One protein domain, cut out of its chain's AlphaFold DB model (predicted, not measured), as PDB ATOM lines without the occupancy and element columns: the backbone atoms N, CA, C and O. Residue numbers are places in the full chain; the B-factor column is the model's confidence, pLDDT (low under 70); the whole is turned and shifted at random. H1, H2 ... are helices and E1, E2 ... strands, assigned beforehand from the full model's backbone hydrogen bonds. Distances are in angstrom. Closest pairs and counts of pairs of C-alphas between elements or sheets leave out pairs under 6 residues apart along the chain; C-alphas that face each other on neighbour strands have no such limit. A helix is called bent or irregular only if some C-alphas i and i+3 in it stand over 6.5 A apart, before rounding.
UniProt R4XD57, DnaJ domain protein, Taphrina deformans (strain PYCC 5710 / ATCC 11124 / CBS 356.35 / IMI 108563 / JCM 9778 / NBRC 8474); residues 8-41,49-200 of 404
ATOM      1  N   GLU A   8     128.900  87.700  78.102       59.16
ATOM      2  CA  GLU A   8     127.643  87.864  77.362       59.16
ATOM      3  C   GLU A   8     127.837  88.769  76.147       59.16
ATOM      4  O   GLU A   8     127.476  88.402  75.033       59.16
ATOM      5  N   SER A   9     128.475  89.925  76.355       62.78
ATOM      6  CA  SER A   9     128.811  90.858  75.283       62.78
ATOM      7  C   SER A   9     130.136  91.575  75.536       62.78
ATOM      8  O   SER A   9     130.541  91.819  76.681       62.78
ATOM      9  N   LEU A  10     130.808  91.899  74.432       65.62
ATOM     10  CA  LEU A  10     131.987  92.752  74.383       65.62
ATOM     11  C   LEU A  10     131.680  93.924  73.456       65.62
ATOM     12  O   LEU A  10     131.703  93.766  72.238       65.62
ATOM     13  N   ASP A  11     131.443  95.092  74.045       64.00
ATOM     14  CA  ASP A  11     131.134  96.304  73.292       64.00
ATOM     15  C   ASP A  11     132.298  97.286  73.385       64.00
ATOM     16  O   ASP A  11     132.714  97.687  74.475       64.00
ATOM     17  N   GLN A  12     132.825  97.719  72.243       67.56
ATOM     18  CA  GLN A  12     133.756  98.842  72.205       67.56
ATOM     19  C   GLN A  12     132.960 100.153  72.253       67.56
ATOM     20  O   GLN A  12     132.182 100.438  71.347       67.56
ATOM     21  N   LYS A  13     133.170 100.962  73.295       69.62
ATOM     22  CA  LYS A  13     132.581 102.302  73.449       69.62
ATOM     23  C   LYS A  13     133.675 103.368  73.560       69.62
ATOM     24  O   LYS A  13     134.846 103.063  73.767       69.62
ATOM     25  N   TYR A  14     133.295 104.634  73.433       70.25
ATOM     26  CA  TYR A  14     134.193 105.786  73.588       70.25
ATOM     27  C   TYR A  14     133.717 106.696  74.708       70.25
ATOM     28  O   TYR A  14     132.813 107.489  74.488       70.25
ATOM     29  N   ALA A  15     134.329 106.607  75.887       70.56
ATOM     30  CA  ALA A  15     133.932 107.428  77.026       70.56
ATOM     31  C   ALA A  15     134.394 108.883  76.842       70.56
ATOM     32  O   ALA A  15     135.466 109.136  76.290       70.56
ATOM     33  N   ALA A  16     133.584 109.837  77.305       71.25
ATOM     34  CA  ALA A  16     133.936 111.254  77.311       71.25
ATOM     35  C   ALA A  16     134.723 111.628  78.578       71.25
ATOM     36  O   ALA A  16     134.384 111.226  79.687       71.25
ATOM     37  N   PHE A  17     135.745 112.454  78.415       77.12
ATOM     38  CA  PHE A  17     136.610 112.980  79.465       77.12
ATOM     39  C   PHE A  17     136.688 114.485  79.294       77.12
ATOM     40  O   PHE A  17     136.655 114.981  78.169       77.12
ATOM     41  N   TYR A  18     136.779 115.212  80.399       78.94
ATOM     42  CA  TYR A  18     136.914 116.661  80.357       78.94
ATOM     43  C   TYR A  18     138.197 117.058  81.067       78.94
ATOM     44  O   TYR A  18     138.461 116.645  82.197       78.94
ATOM     45  N   LEU A  19     138.992 117.850  80.363       83.69
ATOM     46  CA  LEU A  19     140.180 118.504  80.871       83.69
ATOM     47  C   LEU A  19     139.823 119.965  81.104       83.69
ATOM     48  O   LEU A  19     139.399 120.665  80.180       83.69
ATOM     49  N   PHE A  20     139.994 120.422  82.333       86.06
ATOM     50  CA  PHE A  20     139.699 121.792  82.707       86.06
ATOM     51  C   PHE A  20     140.988 122.569  82.940       86.06
ATOM     52  O   PHE A  20     141.962 122.053  83.475       86.06
ATOM     53  N   LYS A  21     140.978 123.842  82.557       89.56
ATOM     54  CA  LYS A  21     141.894 124.848  83.082       89.56
ATOM     55  C   LYS A  21     141.077 125.779  83.953       89.56
ATOM     56  O   LYS A  21     140.147 126.404  83.444       89.56
ATOM     57  N   ALA A  22     141.397 125.868  85.234       90.19
ATOM     58  CA  ALA A  22     140.604 126.624  86.192       90.19
ATOM     59  C   ALA A  22     141.495 127.386  87.169       90.19
ATOM     60  O   ALA A  22     142.635 127.014  87.404       90.19
ATOM     61  N   VAL A  23     140.960 128.451  87.749       90.56
ATOM     62  CA  VAL A  23     141.561 129.121  88.902       90.56
ATOM     63  C   VAL A  23     140.527 129.118  90.009       90.56
ATOM     64  O   VAL A  23     139.383 129.505  89.772       90.56
ATOM     65  N   ALA A  24     140.920 128.660  91.194       90.06
ATOM     66  CA  ALA A  24     140.071 128.665  92.370       90.06
ATOM     67  C   ALA A  24     140.592 129.677  93.388       90.06
ATOM     68  O   ALA A  24     141.762 129.631  93.771       90.06
ATOM     69  N   LYS A  25     139.704 130.557  93.842       92.19
ATOM     70  CA  LYS A  25     139.943 131.436  94.985       92.19
ATOM     71  C   LYS A  25     139.161 130.905  96.164       92.19
ATOM     72  O   LYS A  25     137.935 130.803  96.100       92.19
ATOM     73  N   THR A  26     139.866 130.537  97.221       90.56
ATOM     74  CA  THR A  26     139.258 129.884  98.376       90.56
ATOM     75  C   THR A  26     139.403 130.739  99.612       90.56
ATOM     76  O   THR A  26     140.511 131.131  99.960       90.56
ATOM     77  N   LYS A  27     138.296 130.965 100.318       92.12
ATOM     78  CA  LYS A  27     138.281 131.593 101.640       92.12
ATOM     79  C   LYS A  27     137.734 130.611 102.656       92.12
ATOM     80  O   LYS A  27     136.737 129.939 102.402       92.12
ATOM     81  N   TYR A  28     138.376 130.507 103.814       90.38
ATOM     82  CA  TYR A  28     137.930 129.568 104.838       90.38
ATOM     83  C   TYR A  28     138.156 130.067 106.261       90.38
ATOM     84  O   TYR A  28     139.042 130.877 106.549       90.38
ATOM     85  N   ARG A  29     137.322 129.545 107.162       90.38
ATOM     86  CA  ARG A  29     137.422 129.718 108.611       90.38
ATOM     87  C   ARG A  29     137.680 128.373 109.263       90.38
ATOM     88  O   ARG A  29     137.039 127.375 108.927       90.38
ATOM     89  N   ALA A  30     138.583 128.357 110.232       90.12
ATOM     90  CA  ALA A  30     138.986 127.139 110.913       90.12
ATOM     91  C   ALA A  30     139.022 127.310 112.433       90.12
ATOM     92  O   ALA A  30     139.116 128.416 112.960       90.12
ATOM     93  N   SER A  31     138.955 126.183 113.129       88.88
ATOM     94  CA  SER A  31     139.181 126.061 114.561       88.88
ATOM     95  C   SER A  31     140.346 125.115 114.818       88.88
ATOM     96  O   SER A  31     140.470 124.075 114.167       88.88
ATOM     97  N   ILE A  32     141.158 125.445 115.815       91.19
ATOM     98  CA  ILE A  32     142.248 124.604 116.305       91.19
ATOM     99  C   ILE A  32     141.798 123.824 117.538       91.19
ATOM    100  O   ILE A  32     141.115 124.349 118.413       91.19
ATOM    101  N   GLY A  33     142.155 122.553 117.592       89.31
ATOM    102  CA  GLY A  33     141.826 121.611 118.643       89.31
ATOM    103  C   GLY A  33     143.067 121.298 119.460       89.31
ATOM    104  O   GLY A  33     143.981 120.646 118.959       89.31
ATOM    105  N   ARG A  34     143.096 121.725 120.724       85.44
ATOM    106  CA  ARG A  34     144.173 121.374 121.662       85.44
ATOM    107  C   ARG A  34     143.686 120.302 122.626       85.44
ATOM    108  O   ARG A  34     142.588 120.412 123.172       85.44
ATOM    109  N   ALA A  35     144.497 119.267 122.826       84.31
ATOM    110  CA  ALA A  35     144.225 118.266 123.845       84.31
ATOM    111  C   ALA A  35     144.376 118.915 125.225       84.31
ATOM    112  O   ALA A  35     145.437 119.438 125.562       84.31
ATOM    113  N   MET A  36     143.301 118.910 126.008       84.44
ATOM    114  CA  MET A  36     143.303 119.375 127.388       84.44
ATOM    115  C   MET A  36     142.841 118.244 128.298       84.44
ATOM    116  O   MET A  36     141.819 117.597 128.052       84.44
ATOM    117  N   THR A  37     143.596 118.017 129.366       87.81
ATOM    118  CA  THR A  37     143.198 117.105 130.436       87.81
ATOM    119  C   THR A  37     142.228 117.840 131.344       87.81
ATOM    120  O   THR A  37     142.605 118.806 132.005       87.81
ATOM    121  N   MET A  38     140.973 117.400 131.366       85.69
ATOM    122  CA  MET A  38     139.952 117.976 132.235       85.69
ATOM    123  C   MET A  38     139.602 116.996 133.356       85.69
ATOM    124  O   MET A  38     139.449 115.797 133.094       85.69
ATOM    125  N   PRO A  39     139.456 117.475 134.604       88.25
ATOM    126  CA  PRO A  39     138.878 116.663 135.658       88.25
ATOM    127  C   PRO A  39     137.395 116.424 135.338       88.25
ATOM    128  O   PRO A  39     136.622 117.359 135.138       88.25
ATOM    129  N   TYR A  40     136.998 115.161 135.281       87.75
ATOM    130  CA  TYR A  40     135.624 114.715 135.128       87.75
ATOM    131  C   TYR A  40     135.217 113.940 136.376       87.75
ATOM    132  O   TYR A  40     135.880 112.985 136.774       87.75
ATOM    133  N   ARG A  41     134.117 114.351 137.002       88.69
ATOM    134  CA  ARG A  41     133.559 113.645 138.149       88.69
ATOM    135  C   ARG A  41     132.594 112.575 137.658       88.69
ATOM    136  O   ARG A  41     131.618 112.903 136.985       88.69
ATOM    137  N   HIS A  49     138.069 111.648 137.903       89.25
ATOM    138  CA  HIS A  49     138.933 111.047 136.900       89.25
ATOM    139  C   HIS A  49     139.466 112.131 135.969       89.25
ATOM    140  O   HIS A  49     138.819 113.150 135.746       89.25
ATOM    141  N   GLN A  50     140.647 111.925 135.400       89.44
ATOM    142  CA  GLN A  50     141.142 112.779 134.326       89.44
ATOM    143  C   GLN A  50     140.690 112.202 132.986       89.44
ATOM    144  O   GLN A  50     140.893 111.020 132.724       89.44
ATOM    145  N   ARG A  51     140.074 113.028 132.135       87.75
ATOM    146  CA  ARG A  51     139.744 112.663 130.753       87.75
ATOM    147  C   ARG A  51     140.387 113.665 129.808       87.75
ATOM    148  O   ARG A  51     140.259 114.875 129.994       87.75
ATOM    149  N   GLN A  52     141.058 113.161 128.780       84.38
ATOM    150  CA  GLN A  52     141.535 114.005 127.693       84.38
ATOM    151  C   GLN A  52     140.358 114.381 126.791       84.38
ATOM    152  O   GLN A  52     139.589 113.524 126.350       84.38
ATOM    153  N   ARG A  53     140.205 115.678 126.524       85.12
ATOM    154  CA  ARG A  53     139.236 116.200 125.562       85.12
ATOM    155  C   ARG A  53     139.924 117.202 124.650       85.12
ATOM    156  O   ARG A  53     140.734 118.008 125.097       85.12
ATOM    157  N   ILE A  54     139.573 117.173 123.371       85.81
ATOM    158  CA  ILE A  54     140.004 118.198 122.423       85.81
ATOM    159  C   ILE A  54     139.091 119.411 122.599       85.81
ATOM    160  O   ILE A  54     137.878 119.319 122.390       85.81
ATOM    161  N   VAL A  55     139.672 120.536 123.004       87.19
ATOM    162  CA  VAL A  55     138.978 121.824 123.077       87.19
ATOM    163  C   VAL A  55     139.227 122.566 121.775       87.19
ATOM    164  O   VAL A  55     140.376 122.796 121.404       87.19
ATOM    165  N   TRP A  56     138.142 122.915 121.084       87.56
ATOM    166  CA  TRP A  56     138.180 123.635 119.817       87.56
ATOM    167  C   TRP A  56     138.096 125.142 120.054       87.56
ATOM    168  O   TRP A  56     137.142 125.623 120.661       87.56
ATOM    169  N   THR A  57     139.064 125.886 119.533       89.44
ATOM    170  CA  THR A  57     139.110 127.350 119.564       89.44
ATOM    171  C   THR A  57     139.073 127.870 118.134       89.44
ATOM    172  O   THR A  57     139.907 127.480 117.320       89.44
ATOM    173  N   ALA A  58     138.097 128.720 117.811       90.56
ATOM    174  CA  ALA A  58     137.990 129.328 116.486       90.56
ATOM    175  C   ALA A  58     139.141 130.313 116.245       90.56
ATOM    176  O   ALA A  58     139.480 131.101 117.130       90.56
ATOM    177  N   LEU A  59     139.727 130.271 115.051       89.31
ATOM    178  CA  LEU A  59     140.695 131.272 114.622       89.31
ATOM    179  C   LEU A  59     139.947 132.556 114.229       89.31
ATOM    180  O   LEU A  59     138.937 132.478 113.525       89.31
ATOM    181  N   PRO A  60     140.417 133.738 114.667       83.56
ATOM    182  CA  PRO A  60     139.751 135.005 114.368       83.56
ATOM    183  C   PRO A  60     139.947 135.445 112.910       83.56
ATOM    184  O   PRO A  60     139.150 136.216 112.382       83.56
ATOM    185  N   GLN A  61     141.011 134.967 112.263       87.81
ATOM    186  CA  GLN A  61     141.396 135.358 110.913       87.81
ATOM    187  C   GLN A  61     140.740 134.478 109.841       87.81
ATOM    188  O   GLN A  61     140.586 133.267 110.009       87.81
ATOM    189  N   ILE A  62     140.354 135.106 108.728       88.69
ATOM    190  CA  ILE A  62     139.908 134.414 107.515       88.69
ATOM    191  C   ILE A  62     141.151 134.128 106.680       88.69
ATOM    192  O   ILE A  62     141.918 135.043 106.388       88.69
ATOM    193  N   HIS A  63     141.335 132.870 106.296       86.94
ATOM    194  CA  HIS A  63     142.450 132.457 105.456       86.94
ATOM    195  C   HIS A  63     142.021 132.429 103.988       86.94
ATOM    196  O   HIS A  63     140.892 132.038 103.677       86.94
ATOM    197  N   GLU A  64     142.925 132.837 103.097       90.56
ATOM    198  CA  GLU A  64     142.712 132.865 101.650       90.56
ATOM    199  C   GLU A  64     143.797 132.041 100.946       90.56
ATOM    200  O   GLU A  64     144.979 132.150 101.271       90.56
ATOM    201  N   ILE A  65     143.375 131.182 100.016       90.19
ATOM    202  CA  ILE A  65     144.248 130.347  99.187       90.19
ATOM    203  C   ILE A  65     143.822 130.515  97.733       90.19
ATOM    204  O   ILE A  65     142.696 130.172  97.360       90.19
ATOM    205  N   ASP A  66     144.763 130.970  96.914       90.56
ATOM    206  CA  ASP A  66     144.636 130.989  95.463       90.56
ATOM    207  C   ASP A  66     145.297 129.733  94.886       90.56
ATOM    208  O   ASP A  66     146.441 129.409  95.203       90.56
ATOM    209  N   SER A  67     144.565 128.991  94.057       88.00
ATOM    210  CA  SER A  67     145.040 127.750  93.436       88.00
ATOM    211  C   SER A  67     144.786 127.773  91.931       88.00
ATOM    212  O   SER A  67     143.660 128.000  91.484       88.00
ATOM    213  N   ASP A  68     145.839 127.545  91.148       89.81
ATOM    214  CA  ASP A  68     145.754 127.366  89.694       89.81
ATOM    215  C   ASP A  68     145.694 125.869  89.372       89.81
ATOM    216  O   ASP A  68     146.399 125.064  89.979       89.81
ATOM    217  N   TYR A  69     144.829 125.511  88.430       86.81
ATOM    218  CA  TYR A  69     144.504 124.146  88.045       86.81
ATOM    219  C   TYR A  69     144.728 123.991  86.543       86.81
ATOM    220  O   TYR A  69     143.954 124.494  85.718       86.81
ATOM    221  N   ASN A  70     145.802 123.295  86.179       85.88
ATOM    222  CA  ASN A  70     146.188 123.042  84.796       85.88
ATOM    223  C   ASN A  70     145.536 121.743  84.285       85.88
ATOM    224  O   ASN A  70     145.455 120.780  85.035       85.88
ATOM    225  N   PRO A  71     145.159 121.634  82.998       79.94
ATOM    226  CA  PRO A  71     144.709 120.379  82.386       79.94
ATOM    227  C   PRO A  71     145.570 119.137  82.661       79.94
ATOM    228  O   PRO A  71     145.067 118.018  82.596       79.94
ATOM    229  N   GLN A  72     146.866 119.307  82.936       73.81
ATOM    230  CA  GLN A  72     147.762 118.201  83.298       73.81
ATOM    231  C   GLN A  72     147.623 117.753  84.759       73.81
ATOM    232  O   GLN A  72     148.008 116.630  85.087       73.81
ATOM    233  N   ASP A  73     147.063 118.602  85.617       74.25
ATOM    234  CA  ASP A  73     146.867 118.315  87.026       74.25
ATOM    235  C   ASP A  73     145.706 117.351  87.210       74.25
ATOM    236  O   ASP A  73     144.630 117.484  86.626       74.25
ATOM    237  N   ARG A  74     145.918 116.386  88.100       71.56
ATOM    238  CA  ARG A  74     144.961 115.320  88.392       71.56
ATOM    239  C   ARG A  74     143.577 115.855  88.778       71.56
ATOM    240  O   ARG A  74     142.562 115.336  88.325       71.56
ATOM    241  N   GLN A  75     143.538 116.914  89.585       76.19
ATOM    242  CA  GLN A  75     142.291 117.503  90.083       76.19
ATOM    243  C   GLN A  75     141.460 118.153  88.975       76.19
ATOM    244  O   GLN A  75     140.243 118.250  89.094       76.19
ATOM    245  N   SER A  76     142.108 118.556  87.884       78.00
ATOM    246  CA  SER A  76     141.501 119.246  86.745       78.00
ATOM    247  C   SER A  76     140.956 118.295  85.682       78.00
ATOM    248  O   SER A  76     140.409 118.740  84.672       78.00
ATOM    249  N   GLN A  77     141.110 116.988  85.894       75.94
ATOM    250  CA  GLN A  77     140.681 115.943  84.976       75.94
ATOM    251  C   GLN A  77     139.448 115.248  85.547       75.94
ATOM    252  O   GLN A  77     139.469 114.714  86.657       75.94
ATOM    253  N   VAL A  78     138.358 115.256  84.777       72.50
ATOM    254  CA  VAL A  78     137.100 114.610  85.162       72.50
ATOM    255  C   VAL A  78     136.788 113.477  84.197       72.50
ATOM    256  O   VAL A  78     136.703 113.660  82.979       72.50
ATOM    257  N   TYR A  79     136.604 112.291  84.771       68.31
ATOM    258  CA  TYR A  79     136.470 111.029  84.056       68.31
ATOM    259  C   TYR A  79     135.017 110.536  84.113       68.31
ATOM    260  O   TYR A  79     134.430 110.463  85.194       68.31
ATOM    261  N   ALA A  80     134.429 110.148  82.978       55.84
ATOM    262  CA  ALA A  80     133.049 109.653  82.934       55.84
ATOM    263  C   ALA A  80     132.901 108.295  83.627       55.84
ATOM    264  O   ALA A  80     133.218 107.257  83.051       55.84
ATOM    265  N   GLY A  81     132.441 108.286  84.884       50.09
ATOM    266  CA  GLY A  81     132.149 107.062  85.644       50.09
ATOM    267  C   GLY A  81     133.349 106.134  85.893       50.09
ATOM    268  O   GLY A  81     133.175 105.057  86.456       50.09
ATOM    269  N   LEU A  82     134.546 106.570  85.497       51.47
ATOM    270  CA  LEU A  82     135.836 105.885  85.576       51.47
ATOM    271  C   LEU A  82     136.646 106.336  86.795       51.47
ATOM    272  O   LEU A  82     137.847 106.117  86.868       51.47
ATOM    273  N   GLU A  83     135.980 106.956  87.765       42.31
ATOM    274  CA  GLU A  83     136.554 107.483  89.005       42.31
ATOM    275  C   GLU A  83     137.394 106.447  89.779       42.31
ATOM    276  O   GLU A  83     138.364 106.797  90.437       42.31
ATOM    277  N   LEU A  84     137.093 105.152  89.625       38.59
ATOM    278  CA  LEU A  84     137.861 104.036  90.196       38.59
ATOM    279  C   LEU A  84     139.203 103.749  89.487       38.59
ATOM    280  O   LEU A  84     139.979 102.931  89.977       38.59
ATOM    281  N   TYR A  85     139.461 104.363  88.333       46.19
ATOM    282  CA  TYR A  85     140.488 103.937  87.372       46.19
ATOM    283  C   TYR A  85     141.340 105.093  86.840       46.19
ATOM    284  O   TYR A  85     142.038 104.947  85.836       46.19
ATOM    285  N   GLU A  86     141.332 106.213  87.557       50.53
ATOM    286  CA  GLU A  86     142.148 107.410  87.330       50.53
ATOM    287  C   GLU A  86     143.641 107.102  87.093       50.53
ATOM    288  O   GLU A  86     144.275 107.709  86.240       50.53
ATOM    289  N   GLU A  87     144.195 106.082  87.758       47.88
ATOM    290  CA  GLU A  87     145.599 105.655  87.605       47.88
ATOM    291  C   GLU A  87     145.919 104.963  86.265       47.88
ATOM    292  O   GLU A  87     147.079 104.687  85.952       47.88
ATOM    293  N   SER A  88     144.893 104.606  85.493       46.44
ATOM    294  CA  SER A  88     145.025 103.828  84.254       46.44
ATOM    295  C   SER A  88     144.807 104.644  82.983       46.44
ATOM    296  O   SER A  88     144.891 104.095  81.886       46.44
ATOM    297  N   VAL A  89     144.565 105.950  83.120       48.88
ATOM    298  CA  VAL A  89     144.340 106.854  81.994       48.88
ATOM    299  C   VAL A  89     145.565 107.754  81.833       48.88
ATOM    300  O   VAL A  89     145.833 108.621  82.658       48.88
ATOM    301  N   LYS A  90     146.350 107.529  80.776       50.97
ATOM    302  CA  LYS A  90     147.461 108.419  80.396       50.97
ATOM    303  C   LYS A  90     146.936 109.666  79.661       50.97
ATOM    304  O   LYS A  90     145.940 109.551  78.946       50.97
ATOM    305  N   PRO A  91     147.614 110.826  79.783       44.44
ATOM    306  CA  PRO A  91     147.218 112.056  79.102       44.44
ATOM    307  C   PRO A  91     147.334 111.979  77.565       44.44
ATOM    308  O   PRO A  91     148.126 111.218  77.009       44.44
ATOM    309  N   PHE A  92     146.483 112.785  76.927       55.53
ATOM    310  CA  PHE A  92     145.875 112.651  75.597       55.53
ATOM    311  C   PHE A  92     146.687 113.086  74.363       55.53
ATOM    312  O   PHE A  92     147.535 113.973  74.431       55.53
ATOM    313  N   LEU A  93     146.235 112.585  73.201       44.88
ATOM    314  CA  LEU A  93     145.971 113.405  72.009       44.88
ATOM    315  C   LEU A  93     144.445 113.511  71.826       44.88
ATOM    316  O   LEU A  93     143.763 112.488  71.933       44.88
ATOM    317  N   PRO A  94     143.885 114.710  71.595       50.31
ATOM    318  CA  PRO A  94     142.458 114.858  71.380       50.31
ATOM    319  C   PRO A  94     142.025 114.283  70.038       50.31
ATOM    320  O   PRO A  94     142.682 114.499  69.024       50.31
ATOM    321  N   ILE A  95     140.898 113.574  70.040       57.94
ATOM    322  CA  ILE A  95     140.245 113.109  68.821       57.94
ATOM    323  C   ILE A  95     138.863 113.753  68.768       57.94
ATOM    324  O   ILE A  95     138.112 113.683  69.741       57.94
ATOM    325  N   ASP A  96     138.559 114.415  67.655       58.66
ATOM    326  CA  ASP A  96     137.267 115.058  67.411       58.66
ATOM    327  C   ASP A  96     136.138 114.008  67.339       58.66
ATOM    328  O   ASP A  96     136.313 112.911  66.800       58.66
ATOM    329  N   THR A  97     134.963 114.356  67.873       59.22
ATOM    330  CA  THR A  97     133.731 113.564  67.769       59.22
ATOM    331  C   THR A  97     133.345 113.254  66.334       59.22
ATOM    332  O   THR A  97     132.928 112.132  66.054       59.22
ATOM    333  N   ASN A  98     133.465 114.237  65.437       63.19
ATOM    334  CA  ASN A  98     133.052 114.077  64.044       63.19
ATOM    335  C   ASN A  98     134.027 113.144  63.330       63.19
ATOM    336  O   ASN A  98     133.618 112.170  62.710       63.19
ATOM    337  N   TYR A  99     135.323 113.344  63.579       63.94
ATOM    338  CA  TYR A  99     136.365 112.449  63.095       63.94
ATOM    339  C   TYR A  99     136.133 110.997  63.538       63.94
ATOM    340  O   TYR A  99     136.215 110.090  62.714       63.94
ATOM    341  N   LEU A 100     135.790 110.762  64.812       62.41
ATOM    342  CA  LEU A 100     135.479 109.416  65.305       62.41
ATOM    343  C   LEU A 100     134.217 108.830  64.670       62.41
ATOM    344  O   LEU A 100     134.226 107.650  64.345       62.41
ATOM    345  N   ARG A 101     133.144 109.606  64.483       61.88
ATOM    346  CA  ARG A 101     131.922 109.110  63.825       61.88
ATOM    347  C   ARG A 101     132.177 108.708  62.376       61.88
ATOM    348  O   ARG A 101     131.696 107.662  61.954       61.88
ATOM    349  N   ASP A 102     132.971 109.499  61.664       62.62
ATOM    350  CA  ASP A 102     133.216 109.307  60.235       62.62
ATOM    351  C   ASP A 102     134.275 108.224  59.954       62.62
ATOM    352  O   ASP A 102     134.268 107.614  58.886       62.62
ATOM    353  N   HIS A 103     135.186 107.961  60.904       56.88
ATOM    354  CA  HIS A 103     136.347 107.079  60.698       56.88
ATOM    355  C   HIS A 103     136.412 105.870  61.643       56.88
ATOM    356  O   HIS A 103     137.299 105.020  61.493       56.88
ATOM    357  N   ALA A 104     135.510 105.744  62.621       56.88
ATOM    358  CA  ALA A 104     135.443 104.537  63.433       56.88
ATOM    359  C   ALA A 104     134.931 103.368  62.583       56.88
ATOM    360  O   ALA A 104     133.813 103.370  62.081       56.88
ATOM    361  N   ARG A 105     135.740 102.309  62.480       48.38
ATOM    362  CA  ARG A 105     135.349 101.034  61.849       48.38
ATOM    363  C   ARG A 105     134.295 100.252  62.654       48.38
ATOM    364  O   ARG A 105     133.904  99.165  62.246       48.38
ATOM    365  N   THR A 106     133.885 100.765  63.812       57.84
ATOM    366  CA  THR A 106     132.939 100.152  64.752       57.84
ATOM    367  C   THR A 106     131.719 101.049  64.950       57.84
ATOM    368  O   THR A 106     131.837 102.270  64.920       57.84
ATOM    369  N   ASN A 107     130.545 100.447  65.176       59.75
ATOM    370  CA  ASN A 107     129.296 101.173  65.435       59.75
ATOM    371  C   ASN A 107     129.386 101.944  66.761       59.75
ATOM    372  O   ASN A 107     129.143 101.390  67.834       59.75
ATOM    373  N   VAL A 108     129.745 103.225  66.696       60.94
ATOM    374  CA  VAL A 108     129.801 104.092  67.876       60.94
ATOM    375  C   VAL A 108     128.388 104.542  68.243       60.94
ATOM    376  O   VAL A 108     127.771 105.319  67.519       60.94
ATOM    377  N   SER A 109     127.865 104.068  69.376       61.28
ATOM    378  CA  SER A 109     126.547 104.483  69.879       61.28
ATOM    379  C   SER A 109     126.610 105.800  70.658       61.28
ATOM    380  O   SER A 109     127.614 106.088  71.312       61.28
ATOM    381  N   GLU A 110     125.522 106.580  70.657       61.56
ATOM    382  CA  GLU A 110     125.419 107.838  71.424       61.56
ATOM    383  C   GLU A 110     125.636 107.644  72.931       61.56
ATOM    384  O   GLU A 110     126.194 108.515  73.598       61.56
ATOM    385  N   GLU A 111     125.290 106.464  73.456       60.88
ATOM    386  CA  GLU A 111     125.552 106.078  74.845       60.88
ATOM    387  C   GLU A 111     127.028 106.152  75.235       60.88
ATOM    388  O   GLU A 111     127.354 106.361  76.403       60.88
ATOM    389  N   SER A 112     127.927 105.995  74.261       58.44
ATOM    390  CA  SER A 112     129.367 106.131  74.471       58.44
ATOM    391  C   SER A 112     129.712 107.507  75.056       58.44
ATOM    392  O   SER A 112     130.590 107.628  75.904       58.44
ATOM    393  N   PHE A 113     128.952 108.544  74.701       59.88
ATOM    394  CA  PHE A 113     129.325 109.936  74.922       59.88
ATOM    395  C   PHE A 113     128.607 110.634  76.090       59.88
ATOM    396  O   PHE A 113     128.770 111.843  76.249       59.88
ATOM    397  N   GLN A 114     127.839 109.920  76.916       61.97
ATOM    398  CA  GLN A 114     126.799 110.485  77.800       61.97
ATOM    399  C   GLN A 114     127.233 111.429  78.946       61.97
ATOM    400  O   GLN A 114     126.368 111.912  79.673       61.97
ATOM    401  N   MET A 115     128.518 111.754  79.140       70.12
ATOM    402  CA  MET A 115     128.889 112.746  80.163       70.12
ATOM    403  C   MET A 115     128.641 114.178  79.679       70.12
ATOM    404  O   MET A 115     129.319 114.669  78.768       70.12
ATOM    405  N   THR A 116     127.694 114.852  80.333       72.56
ATOM    406  CA  THR A 116     127.402 116.270  80.115       72.56
ATOM    407  C   THR A 116     128.493 117.149  80.721       72.56
ATOM    408  O   THR A 116     129.102 116.813  81.739       72.56
ATOM    409  N   GLU A 117     128.739 118.300  80.098       75.62
ATOM    410  CA  GLU A 117     129.728 119.256  80.595       75.62
ATOM    411  C   GLU A 117     129.352 119.788  81.985       75.62
ATOM    412  O   GLU A 117     130.207 119.867  82.859       75.62
ATOM    413  N   ALA A 118     128.067 120.073  82.226       74.88
ATOM    414  CA  ALA A 118     127.579 120.553  83.520       74.88
ATOM    415  C   ALA A 118     127.888 119.573  84.664       74.88
ATOM    416  O   ALA A 118     128.357 119.981  85.726       74.88
ATOM    417  N   PHE A 119     127.697 118.270  84.427       73.50
ATOM    418  CA  PHE A 119     128.056 117.238  85.398       73.50
ATOM    419  C   PHE A 119     129.570 117.198  85.637       73.50
ATOM    420  O   PHE A 119     130.021 117.115  86.780       73.50
ATOM    421  N   ALA A 120     130.365 117.314  84.569       74.19
ATOM    422  CA  ALA A 120     131.815 117.347  84.680       74.19
ATOM    423  C   ALA A 120     132.307 118.572  85.476       74.19
ATOM    424  O   ALA A 120     133.175 118.438  86.336       74.19
ATOM    425  N   GLN A 121     131.709 119.746  85.264       80.31
ATOM    426  CA  GLN A 121     132.008 120.959  86.028       80.31
ATOM    427  C   GLN A 121     131.608 120.833  87.507       80.31
ATOM    428  O   GLN A 121     132.351 121.281  88.381       80.31
ATOM    429  N   ALA A 122     130.465 120.211  87.812       75.50
ATOM    430  CA  ALA A 122     130.049 119.958  89.193       75.50
ATOM    431  C   ALA A 122     131.047 119.042  89.921       75.50
ATOM    432  O   ALA A 122     131.489 119.363  91.025       75.50
ATOM    433  N   LYS A 123     131.481 117.957  89.265       76.50
ATOM    434  CA  LYS A 123     132.504 117.048  89.801       76.50
ATOM    435  C   LYS A 123     133.873 117.699  89.957       76.50
ATOM    436  O   LYS A 123     134.560 117.428  90.938       76.50
ATOM    437  N   LEU A 124     134.259 118.586  89.043       82.00
ATOM    438  CA  LEU A 124     135.471 119.386  89.196       82.00
ATOM    439  C   LEU A 124     135.410 120.244  90.467       82.00
ATOM    440  O   LEU A 124     136.360 120.250  91.244       82.00
ATOM    441  N   LYS A 125     134.299 120.958  90.690       80.38
ATOM    442  CA  LYS A 125     134.128 121.810  91.877       80.38
ATOM    443  C   LYS A 125     134.228 121.001  93.168       80.38
ATOM    444  O   LYS A 125     134.953 121.412  94.066       80.38
ATOM    445  N   GLU A 126     133.561 119.848  93.233       77.38
ATOM    446  CA  GLU A 126     133.650 118.920  94.371       77.38
ATOM    447  C   GLU A 126     135.111 118.531  94.662       77.38
ATOM    448  O   GLU A 126     135.585 118.711  95.784       77.38
ATOM    449  N   ARG A 127     135.864 118.114  93.635       78.50
ATOM    450  CA  ARG A 127     137.282 117.735  93.765       78.50
ATOM    451  C   ARG A 127     138.178 118.883  94.214       78.50
ATOM    452  O   ARG A 127     139.031 118.697  95.079       78.50
ATOM    453  N   ILE A 128     137.993 120.072  93.641       84.06
ATOM    454  CA  ILE A 128     138.749 121.268  94.030       84.06
ATOM    455  C   ILE A 128     138.494 121.583  95.507       84.06
ATOM    456  O   ILE A 128     139.448 121.800  96.252       84.06
ATOM    457  N   VAL A 129     137.234 121.554  95.954       83.50
ATOM    458  CA  VAL A 129     136.874 121.800  97.359       83.50
ATOM    459  C   VAL A 129     137.541 120.779  98.280       83.50
ATOM    460  O   VAL A 129     138.153 121.166  99.277       83.50
ATOM    461  N   GLU A 130     137.478 119.486  97.950       81.69
ATOM    462  CA  GLU A 130     138.140 118.437  98.732       81.69
ATOM    463  C   GLU A 130     139.654 118.655  98.805       81.69
ATOM    464  O   GLU A 130     140.222 118.649  99.902       81.69
ATOM    465  N   HIS A 131     140.297 118.909  97.665       84.56
ATOM    466  CA  HIS A 131     141.738 119.107  97.579       84.56
ATOM    467  C   HIS A 131     142.206 120.333  98.371       84.56
ATOM    468  O   HIS A 131     143.116 120.224  99.194       84.56
ATOM    469  N   VAL A 132     141.549 121.484  98.199       86.38
ATOM    470  CA  VAL A 132     141.894 122.695  98.959       86.38
ATOM    471  C   VAL A 132     141.613 122.498 100.447       86.38
ATOM    472  O   VAL A 132     142.391 122.960 101.277       86.38
ATOM    473  N   SER A 133     140.567 121.751 100.820       83.56
ATOM    474  CA  SER A 133     140.309 121.432 102.229       83.56
ATOM    475  C   SER A 133     141.426 120.595 102.862       83.56
ATOM    476  O   SER A 133     141.696 120.736 104.054       83.56
ATOM    477  N   GLN A 134     142.077 119.714 102.095       86.38
ATOM    478  CA  GLN A 134     143.228 118.941 102.567       86.38
ATOM    479  C   GLN A 134     144.442 119.851 102.750       86.38
ATOM    480  O   GLN A 134     144.993 119.891 103.847       86.38
ATOM    481  N   ILE A 135     144.768 120.662 101.736       87.69
ATOM    482  CA  ILE A 135     145.871 121.633 101.795       87.69
ATOM    483  C   ILE A 135     145.700 122.584 102.986       87.69
ATOM    484  O   ILE A 135     146.619 122.759 103.782       87.69
ATOM    485  N   ALA A 136     144.508 123.156 103.158       86.06
ATOM    486  CA  ALA A 136     144.207 124.072 104.253       86.06
ATOM    487  C   ALA A 136     144.382 123.415 105.632       86.06
ATOM    488  O   ALA A 136     144.889 124.048 106.560       86.06
ATOM    489  N   ARG A 137     143.986 122.140 105.785       86.25
ATOM    490  CA  ARG A 137     144.217 121.388 107.031       86.25
ATOM    491  C   ARG A 137     145.704 121.185 107.282       86.25
ATOM    492  O   ARG A 137     146.148 121.445 108.392       86.25
ATOM    493  N   GLU A 138     146.452 120.743 106.277       89.12
ATOM    494  CA  GLU A 138     147.889 120.486 106.395       89.12
ATOM    495  C   GLU A 138     148.669 121.760 106.736       89.12
ATOM    496  O   GLU A 138     149.474 121.747 107.667       89.12
ATOM    497  N   MET A 139     148.369 122.877 106.066       88.25
ATOM    498  CA  MET A 139     148.981 124.182 106.340       88.25
ATOM    499  C   MET A 139     148.744 124.629 107.786       88.25
ATOM    500  O   MET A 139     149.688 124.958 108.500       88.25
ATOM    501  N   LEU A 140     147.493 124.578 108.255       88.12
ATOM    502  CA  LEU A 140     147.157 124.979 109.623       88.12
ATOM    503  C   LEU A 140     147.717 124.013 110.678       88.12
ATOM    504  O   LEU A 140     148.088 124.439 111.771       88.12
ATOM    505  N   MET A 141     147.783 122.713 110.374       87.88
ATOM    506  CA  MET A 141     148.406 121.730 111.264       87.88
ATOM    507  C   MET A 141     149.904 122.004 111.417       87.88
ATOM    508  O   MET A 141     150.419 121.910 112.529       87.88
ATOM    509  N   GLN A 142     150.588 122.373 110.330       89.19
ATOM    510  CA  GLN A 142     152.000 122.758 110.364       89.19
ATOM    511  C   GLN A 142     152.227 124.071 111.121       89.19
ATOM    512  O   GLN A 142     153.181 124.163 111.889       89.19
ATOM    513  N   GLU A 143     151.354 125.064 110.942       88.62
ATOM    514  CA  GLU A 143     151.478 126.373 111.593       88.62
ATOM    515  C   GLU A 143     151.230 126.303 113.109       88.62
ATOM    516  O   GLU A 143     151.992 126.864 113.895       88.62
ATOM    517  N   TYR A 144     150.177 125.597 113.537       86.06
ATOM    518  CA  TYR A 144     149.728 125.606 114.934       86.06
ATOM    519  C   TYR A 144     150.087 124.350 115.736       86.06
ATOM    520  O   TYR A 144     149.888 124.344 116.954       86.06
ATOM    521  N   GLY A 145     150.570 123.283 115.088       84.31
ATOM    522  CA  GLY A 145     150.934 122.022 115.746       84.31
ATOM    523  C   GLY A 145     149.770 121.342 116.480       84.31
ATOM    524  O   GLY A 145     149.977 120.689 117.500       84.31
ATOM    525  N   ALA A 146     148.535 121.544 116.016       83.00
ATOM    526  CA  ALA A 146     147.311 121.109 116.683       83.00
ATOM    527  C   ALA A 146     146.316 120.506 115.681       83.00
ATOM    528  O   ALA A 146     146.431 120.717 114.475       83.00
ATOM    529  N   SER A 147     145.309 119.781 116.174       82.94
ATOM    530  CA  SER A 147     144.230 119.267 115.322       82.94
ATOM    531  C   SER A 147     143.458 120.427 114.698       82.94
ATOM    532  O   SER A 147     143.172 121.406 115.375       82.94
ATOM    533  N   VAL A 148     143.075 120.330 113.426       85.50
ATOM    534  CA  VAL A 148     142.393 121.424 112.716       85.50
ATOM    535  C   VAL A 148     141.023 120.976 112.237       85.50
ATOM    536  O   VAL A 148     140.863 119.891 111.677       85.50
ATOM    537  N   LYS A 149     140.030 121.845 112.421       85.94
ATOM    538  CA  LYS A 149     138.684 121.693 111.878       85.94
ATOM    539  C   LYS A 149     138.354 122.901 111.010       85.94
ATOM    540  O   LYS A 149     138.361 124.022 111.498       85.94
ATOM    541  N   ILE A 150     138.045 122.671 109.738       85.44
ATOM    542  CA  ILE A 150     137.506 123.707 108.848       85.44
ATOM    543  C   ILE A 150     136.006 123.814 109.137       85.44
ATOM    544  O   ILE A 150     135.307 122.803 109.087       85.44
ATOM    545  N   ASN A 151     135.533 125.009 109.487       84.69
ATOM    546  CA  ASN A 151     134.129 125.256 109.822       84.69
ATOM    547  C   ASN A 151     133.336 125.684 108.586       84.69
ATOM    548  O   ASN A 151     132.254 125.171 108.337       84.69
ATOM    549  N   GLU A 152     133.902 126.612 107.816       86.12
ATOM    550  CA  GLU A 152     133.295 127.187 106.619       86.12
ATOM    551  C   GLU A 152     134.373 127.285 105.541       86.12
ATOM    552  O   GLU A 152     135.490 127.725 105.823       86.12
ATOM    553  N   ILE A 153     134.039 126.874 104.320       85.56
ATOM    554  CA  ILE A 153     134.896 126.992 103.140       85.56
ATOM    555  C   ILE A 153     134.049 127.501 101.977       85.56
ATOM    556  O   ILE A 153     133.020 126.915 101.644       85.56
ATOM    557  N   SER A 154     134.463 128.610 101.376       85.81
ATOM    558  CA  SER A 154     133.888 129.140 100.146       85.81
ATOM    559  C   SER A 154     134.940 129.074  99.050       85.81
ATOM    560  O   SER A 154     136.037 129.610  99.188       85.81
ATOM    561  N   VAL A 155     134.610 128.374  97.967       87.62
ATOM    562  CA  VAL A 155     135.491 128.198  96.811       87.62
ATOM    563  C   VAL A 155     134.810 128.820  95.605       87.62
ATOM    564  O   VAL A 155     133.756 128.353  95.175       87.62
ATOM    565  N   ASP A 156     135.424 129.860  95.056       87.31
ATOM    566  CA  ASP A 156     135.020 130.448  93.786       87.31
ATOM    567  C   ASP A 156     135.909 129.895  92.669       87.31
ATOM    568  O   ASP A 156     137.119 130.124  92.652       87.31
ATOM    569  N   VAL A 157     135.318 129.113  91.762       87.12
ATOM    570  CA  VAL A 157     136.031 128.444  90.665       87.12
ATOM    571  C   VAL A 157     135.726 129.156  89.356       87.12
ATOM    572  O   VAL A 157     134.619 129.061  88.827       87.12
ATOM    573  N   THR A 158     136.742 129.799  88.786       88.75
ATOM    574  CA  THR A 158     136.684 130.405  87.453       88.75
ATOM    575  C   THR A 158     137.280 129.452  86.417       88.75
ATOM    576  O   THR A 158     138.478 129.159  86.439       88.75
ATOM    577  N   LEU A 159     136.456 128.979  85.481       87.44
ATOM    578  CA  LEU A 159     136.898 128.148  84.357       87.44
ATOM    579  C   LEU A 159     137.519 129.029  83.264       87.44
ATOM    580  O   LEU A 159     136.893 129.972  82.791       87.44
ATOM    581  N   ARG A 160     138.749 128.714  82.849       87.12
ATOM    582  CA  ARG A 160     139.461 129.392  81.750       87.12
ATOM    583  C   ARG A 160     139.334 128.657  80.423       87.12
ATOM    584  O   ARG A 160     139.322 129.289  79.375       87.12
ATOM    585  N   SER A 161     139.316 127.328  80.462       85.00
ATOM    586  CA  SER A 161     139.193 126.485  79.274       85.00
ATOM    587  C   SER A 161     138.605 125.139  79.663       85.00
ATOM    588  O   SER A 161     139.006 124.561  80.674       85.00
ATOM    589  N   THR A 162     137.729 124.617  78.814       85.38
ATOM    590  CA  THR A 162     137.208 123.254  78.908       85.38
ATOM    591  C   THR A 162     137.541 122.537  77.612       85.38
ATOM    592  O   THR A 162     137.200 123.014  76.533       85.38
ATOM    593  N   GLN A 163     138.210 121.393  77.707       81.75
ATOM    594  CA  GLN A 163     138.507 120.550  76.559       81.75
ATOM    595  C   GLN A 163     137.893 119.173  76.768       81.75
ATOM    596  O   GLN A 163     138.192 118.482  77.740       81.75
ATOM    597  N   ARG A 164     137.043 118.763  75.828       80.06
ATOM    598  CA  ARG A 164     136.450 117.428  75.812       80.06
ATOM    599  C   ARG A 164     137.333 116.480  75.018       80.06
ATOM    600  O   ARG A 164     137.796 116.823  73.932       80.06
ATOM    601  N   VAL A 165     137.552 115.288  75.552       75.69
ATOM    602  CA  VAL A 165     138.380 114.272  74.919       75.69
ATOM    603  C   VAL A 165     137.772 112.886  75.065       75.69
ATOM    604  O   VAL A 165     137.057 112.623  76.025       75.69
ATOM    605  N   PHE A 166     138.024 112.000  74.104       74.25
ATOM    606  CA  PHE A 166     137.394 110.683  74.052       74.25
ATOM    607  C   PHE A 166     138.420 109.574  74.158       74.25
ATOM    608  O   PHE A 166     139.452 109.611  73.491       74.25
ATOM    609  N   TYR A 167     138.106 108.573  74.975       69.81
ATOM    610  CA  TYR A 167     138.983 107.432  75.185       69.81
ATOM    611  C   TYR A 167     138.287 106.125  74.793       69.81
ATOM    612  O   TYR A 167     137.168 105.868  75.264       69.81
ATOM    613  N   PRO A 168     138.932 105.276  73.972       66.88
ATOM    614  CA  PRO A 168     138.393 103.965  73.648       66.88
ATOM    615  C   PRO A 168     138.327 103.116  74.921       66.88
ATOM    616  O   PRO A 168     139.311 102.964  75.639       66.88
ATOM    617  N   THR A 169     137.154 102.575  75.217       65.25
ATOM    618  CA  THR A 169     136.893 101.753  76.399       65.25
ATOM    619  C   THR A 169     136.101 100.526  75.979       65.25
ATOM    620  O   THR A 169     135.023 100.643  75.401       65.25
ATOM    621  N   TRP A 170     136.601  99.337  76.293       66.56
ATOM    622  CA  TRP A 170     135.825  98.114  76.123       66.56
ATOM    623  C   TRP A 170     134.939  97.884  77.336       66.56
ATOM    624  O   TRP A 170     135.396  97.971  78.475       66.56
ATOM    625  N   ILE A 171     133.670  97.583  77.095       64.50
ATOM    626  CA  ILE A 171     132.690  97.259  78.122       64.50
ATOM    627  C   ILE A 171     132.375  95.774  78.008       64.50
ATOM    628  O   ILE A 171     131.825  95.310  77.013       64.50
ATOM    629  N   PHE A 172     132.731  95.039  79.050       62.59
ATOM    630  CA  PHE A 172     132.449  93.625  79.206       62.59
ATOM    631  C   PHE A 172     131.212  93.483  80.075       62.59
ATOM    632  O   PHE A 172     131.233  93.864  81.248       62.59
ATOM    633  N   THR A 173     130.150  92.918  79.517       60.19
ATOM    634  CA  THR A 173     128.953  92.573  80.283       60.19
ATOM    635  C   THR A 173     129.018  91.087  80.623       60.19
ATOM    636  O   THR A 173     129.095  90.231  79.740       60.19
ATOM    637  N   SER A 174     129.068  90.775  81.919       56.34
ATOM    638  CA  SER A 174     129.056  89.401  82.421       56.34
ATOM    639  C   SER A 174     127.627  88.929  82.659       56.34
ATOM    640  O   SER A 174     126.831  89.637  83.279       56.34
ATOM    641  N   THR A 175     127.363  87.681  82.264       50.94
ATOM    642  CA  THR A 175     126.108  86.964  82.547       50.94
ATOM    643  C   THR A 175     125.849  86.773  84.045       50.94
ATOM    644  O   THR A 175     124.712  86.558  84.459       50.94
ATOM    645  N   THR A 176     126.888  86.837  84.892       52.09
ATOM    646  CA  THR A 176     126.728  86.630  86.339       52.09
ATOM    647  C   THR A 176     126.054  87.841  86.965       52.09
ATOM    648  O   THR A 176     126.656  88.891  87.194       52.09
ATOM    649  N   THR A 177     124.767  87.669  87.230       50.69
ATOM    650  CA  THR A 177     123.879  88.697  87.740       50.69
ATOM    651  C   THR A 177     124.028  88.794  89.255       50.69
ATOM    652  O   THR A 177     123.694  87.868  89.989       50.69
ATOM    653  N   THR A 178     124.531  89.921  89.750       46.53
ATOM    654  CA  THR A 178     124.536  90.203  91.189       46.53
ATOM    655  C   THR A 178     123.296  91.043  91.483       46.53
ATOM    656  O   THR A 178     123.186  92.155  90.978       46.53
ATOM    657  N   ALA A 179     122.331  90.499  92.234       46.25
ATOM    658  CA  ALA A 179     121.051  91.161  92.535       46.25
ATOM    659  C   ALA A 179     120.225  91.580  91.291       46.25
ATOM    660  O   ALA A 179     119.592  92.632  91.280       46.25
ATOM    661  N   GLY A 180     120.232  90.771  90.224       47.12
ATOM    662  CA  GLY A 180     119.409  91.026  89.030       47.12
ATOM    663  C   GLY A 180     119.981  92.051  88.039       47.12
ATOM    664  O   GLY A 180     119.360  92.293  87.010       47.12
ATOM    665  N   ARG A 181     121.181  92.606  88.286       41.12
ATOM    666  CA  ARG A 181     121.917  93.432  87.313       41.12
ATOM    667  C   ARG A 181     123.173  92.729  86.770       41.12
ATOM    668  O   ARG A 181     123.936  92.167  87.564       41.12
ATOM    669  N   PRO A 182     123.410  92.746  85.443       51.09
ATOM    670  CA  PRO A 182     124.621  92.180  84.861       51.09
ATOM    671  C   PRO A 182     125.835  93.034  85.243       51.09
ATOM    672  O   PRO A 182     125.789  94.268  85.213       51.09
ATOM    673  N   LEU A 183     126.933  92.382  85.623       54.16
ATOM    674  CA  LEU A 183     128.158  93.081  86.002       54.16
ATOM    675  C   LEU A 183     128.841  93.637  84.750       54.16
ATOM    676  O   LEU A 183     129.230  92.877  83.863       54.16
ATOM    677  N   LYS A 184     129.022  94.959  84.700       54.50
ATOM    678  CA  LYS A 184     129.788  95.636  83.649       54.50
ATOM    679  C   LYS A 184     131.208  95.905  84.136       54.50
ATOM    680  O   LYS A 184     131.407  96.639  85.101       54.50
ATOM    681  N   THR A 185     132.188  95.310  83.468       57.50
ATOM    682  CA  THR A 185     133.614  95.579  83.677       57.50
ATOM    683  C   THR A 185     134.125  96.405  82.512       57.50
ATOM    684  O   THR A 185     133.869  96.075  81.361       57.50
ATOM    685  N   LEU A 186     134.837  97.487  82.797       56.00
ATOM    686  CA  LEU A 186     135.425  98.342  81.775       56.00
ATOM    687  C   LEU A 186     136.897  97.956  81.608       56.00
ATOM    688  O   LEU A 186     137.573  97.626  82.578       56.00
ATOM    689  N   VAL A 187     137.422  97.983  80.395       56.56
ATOM    690  CA  VAL A 187     138.852  97.799  80.141       56.56
ATOM    691  C   VAL A 187     139.320  98.949  79.280       56.56
ATOM    692  O   VAL A 187     138.718  99.259  78.249       56.56
ATOM    693  N   SER A 188     140.395  99.588  79.729       51.50
ATOM    694  CA  SER A 188     141.038 100.665  78.987       51.50
ATOM    695  C   SER A 188     141.486 100.171  77.610       51.50
ATOM    696  O   SER A 188     142.190  99.165  77.506       51.50
ATOM    697  N   GLY A 189     141.107 100.927  76.576       49.53
ATOM    698  CA  GLY A 189     141.480 100.751  75.173       49.53
ATOM    699  C   GLY A 189     142.982 100.663  74.900       49.53
ATOM    700  O   GLY A 189     143.413 100.049  73.930       49.53
ATOM    701  N   VAL A 190     143.777 101.331  75.736       43.53
ATOM    702  CA  VAL A 190     145.184 101.635  75.436       43.53
ATOM    703  C   VAL A 190     146.127 100.781  76.269       43.53
ATOM    704  O   VAL A 190     147.085 100.231  75.740       43.53
ATOM    705  N   ASP A 191     145.850 100.651  77.567       40.53
ATOM    706  CA  ASP A 191     146.735  99.938  78.494       40.53
ATOM    707  C   ASP A 191     146.209  98.529  78.838       40.53
ATOM    708  O   ASP A 191     146.823  97.833  79.648       40.53
ATOM    709  N   ALA A 192     145.055  98.120  78.283       48.47
ATOM    710  CA  ALA A 192     144.352  96.858  78.568       48.47
ATOM    711  C   ALA A 192     144.130  96.574  80.071       48.47
ATOM    712  O   ALA A 192     143.799  95.458  80.479       48.47
ATOM    713  N   LYS A 193     144.302  97.592  80.925       44.78
ATOM    714  CA  LYS A 193     144.105  97.480  82.365       44.78
ATOM    715  C   LYS A 193     142.622  97.303  82.644       44.78
ATOM    716  O   LYS A 193     141.788  98.111  82.227       44.78
ATOM    717  N   VAL A 194     142.317  96.223  83.362       45.00
ATOM    718  CA  VAL A 194     140.952  95.875  83.736       45.00
ATOM    719  C   VAL A 194     140.498  96.759  84.877       45.00
ATOM    720  O   VAL A 194     141.078  96.794  85.964       45.00
ATOM    721  N   SER A 195     139.424  97.462  84.587       46.06
ATOM    722  CA  SER A 195     138.849  98.529  85.358       46.06
ATOM    723  C   SER A 195     137.426  98.073  85.729       46.06
ATOM    724  O   SER A 195     136.434  98.354  85.059       46.06
ATOM    725  N   GLY A 196     137.320  97.254  86.777       39.72
ATOM    726  CA  GLY A 196     136.042  96.752  87.294       39.72
ATOM    727  C   GLY A 196     136.141  96.300  88.746       39.72
ATOM    728  O   GLY A 196     137.227  96.282  89.336       39.72
ATOM    729  N   LEU A 197     135.002  95.938  89.337       38.97
ATOM    730  CA  LEU A 197     134.993  95.191  90.587       38.97
ATOM    731  C   LEU A 197     135.681  93.849  90.299       38.97
ATOM    732  O   LEU A 197     135.122  93.012  89.597       38.97
ATOM    733  N   LYS A 198     136.914  93.655  90.783       41.19
ATOM    734  CA  LYS A 198     137.573  92.347  90.704       41.19
ATOM    735  C   LYS A 198     136.768  91.398  91.587       41.19
ATOM    736  O   LYS A 198     136.879  91.454  92.810       41.19
ATOM    737  N   THR A 199     135.901  90.588  90.992       41.19
ATOM    738  CA  THR A 199     135.233  89.506  91.711       41.19
ATOM    739  C   THR A 199     136.290  88.448  91.990       41.19
ATOM    740  O   THR A 199     136.681  87.703  91.094       41.19
ATOM    741  N   TYR A 200     136.814  88.448  93.213       45.12
ATOM    742  CA  TYR A 200     137.636  87.351  93.708       45.12
ATOM    743  C   TYR A 200     136.796  86.077  93.723       45.12
ATOM    744  O   TYR A 200     135.605  86.144  94.034       45.12
TER     745      TYR A 200
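What this domain is: This is residues 8 to 41 and 49 to 200 of the 404 residues of the protein "DnaJ domain protein" of Taphrina deformans (strain PYCC 5710 / ATCC 11124 / CBS 356.35 / IMI 108563 / JCM 9778 / NBRC 8474) (UniProt R4XD57). Two very long antiparallel strands, E1 and E5, run side by side as an arched ribbon, and the sheet built on them curls round one long helix, H4. At one end E1 runs on past E5 and pairs with E2, as a two-strand ribbon that adds to the length; toward the other end, E1, E5 and E6 make a three-strand part, and the three short helices H1, H2 and H3 lie on that half of the domain. The printed part has 186 residues with six named strands and four named helices, in the order E1 E2 E3 E4 H1 H2 H3 H4 E5 E6, and the class is mixed, helices and strands. The sheet is branched, twisted and antiparallel in each of its neighbour pairs. The whole is loose, with a radius of gyration of the C-alphas of 22.6 A, and elongated, with spans of 73 by 42 by 24 A.

How they stand to each other: E1, residues 8 to 41, has E5, residues 147 to 178, on one side; N 19 and O 163 are 2.8 A apart and N 27 and O 154 are 2.9 A apart, both within hydrogen-bond range. On the other side of E1 lie E2, residues 49 to 58, E3, residues 63 to 69, and E4, residues 77 to 79, in staggered pairing. E2 is beside residues 31 to 40 of E1, with N 36 and O 53 2.9 A apart; E3 is beside residues 21 to 28, with N 24 and O 67 2.8 A apart; E4 is beside residues 17 to 19, with N 18 and O 78 3.0 A apart. E6, residues 181 to 188, forms a hairpin with E5 and lies on the other side of E5 from E1; N 172 and O 185 are 2.8 A apart. E2 and E6 are apart. The sheet curls round H4, residues 117 to 144. The closest C-alphas of H4 and E5 are those of Arg 137 and Val 148, 6.0 A apart, and those of H4 and E4 are Ala 120 and Val 78, also 6.0 A apart. H3, residues 110 to 113, stands at the sheet's level, at a height of 2.6 A; its closest C-alpha to E1 is that of Ser 112, 4.9 A from that of Tyr 14. H1, residues 83 to 88, and H2, residues 97 to 103, only graze the sheet, H1 with residues 85 to 88 and H2 with residues 97 to 100. In H2 and H4 every O i to N i+4 pair is within hydrogen-bond range; in H1 it is 0 of 2, with 1 of 3 O i to N i+3 pairs, and H3 is too short for an i+4 pair.

Where its parts are: E1 begins at C-alpha 8, (127.643, 87.864, 77.362), bends by 104 degrees at residue 12 and measures 66.3 A from first to last C-alpha. E5 measures 42.6 A and bends by 150 degrees at residue 175. E2 measures 27.4 A, E3 19.4 A, E4 6.5 A and E6 22.1 A. H4 measures 40.2 A, from C-alpha 117 at (129.728, 119.256, 80.595) to C-alpha 144 at (149.728, 125.606, 114.934). H1 measures 10.4 A and is irregular, with C-alphas 84 and 87 8.3 A apart; H2 measures 9.9 A and H3 5.6 A. E6 ends at C-alpha 188, (141.038, 100.665, 78.987).

The domain as a whole: The two C-alphas farthest apart are those of Arg 41 and Asp 102, 78.0 A. Residues 42 to 48 are not printed, and C-alphas 41 and 49 are 6.1 A apart across this cut, on the link from E1 to E2. Of the links that are printed whole, none is long. Residues 189 to 200 hold no named element, though residues 194 to 195 pair antiparallel with residues 186 to 187 of E6. The mean pLDDT of the printed part is 72.0; residues 8 to 13, 79 to 114 and 167 to 200 are under 70.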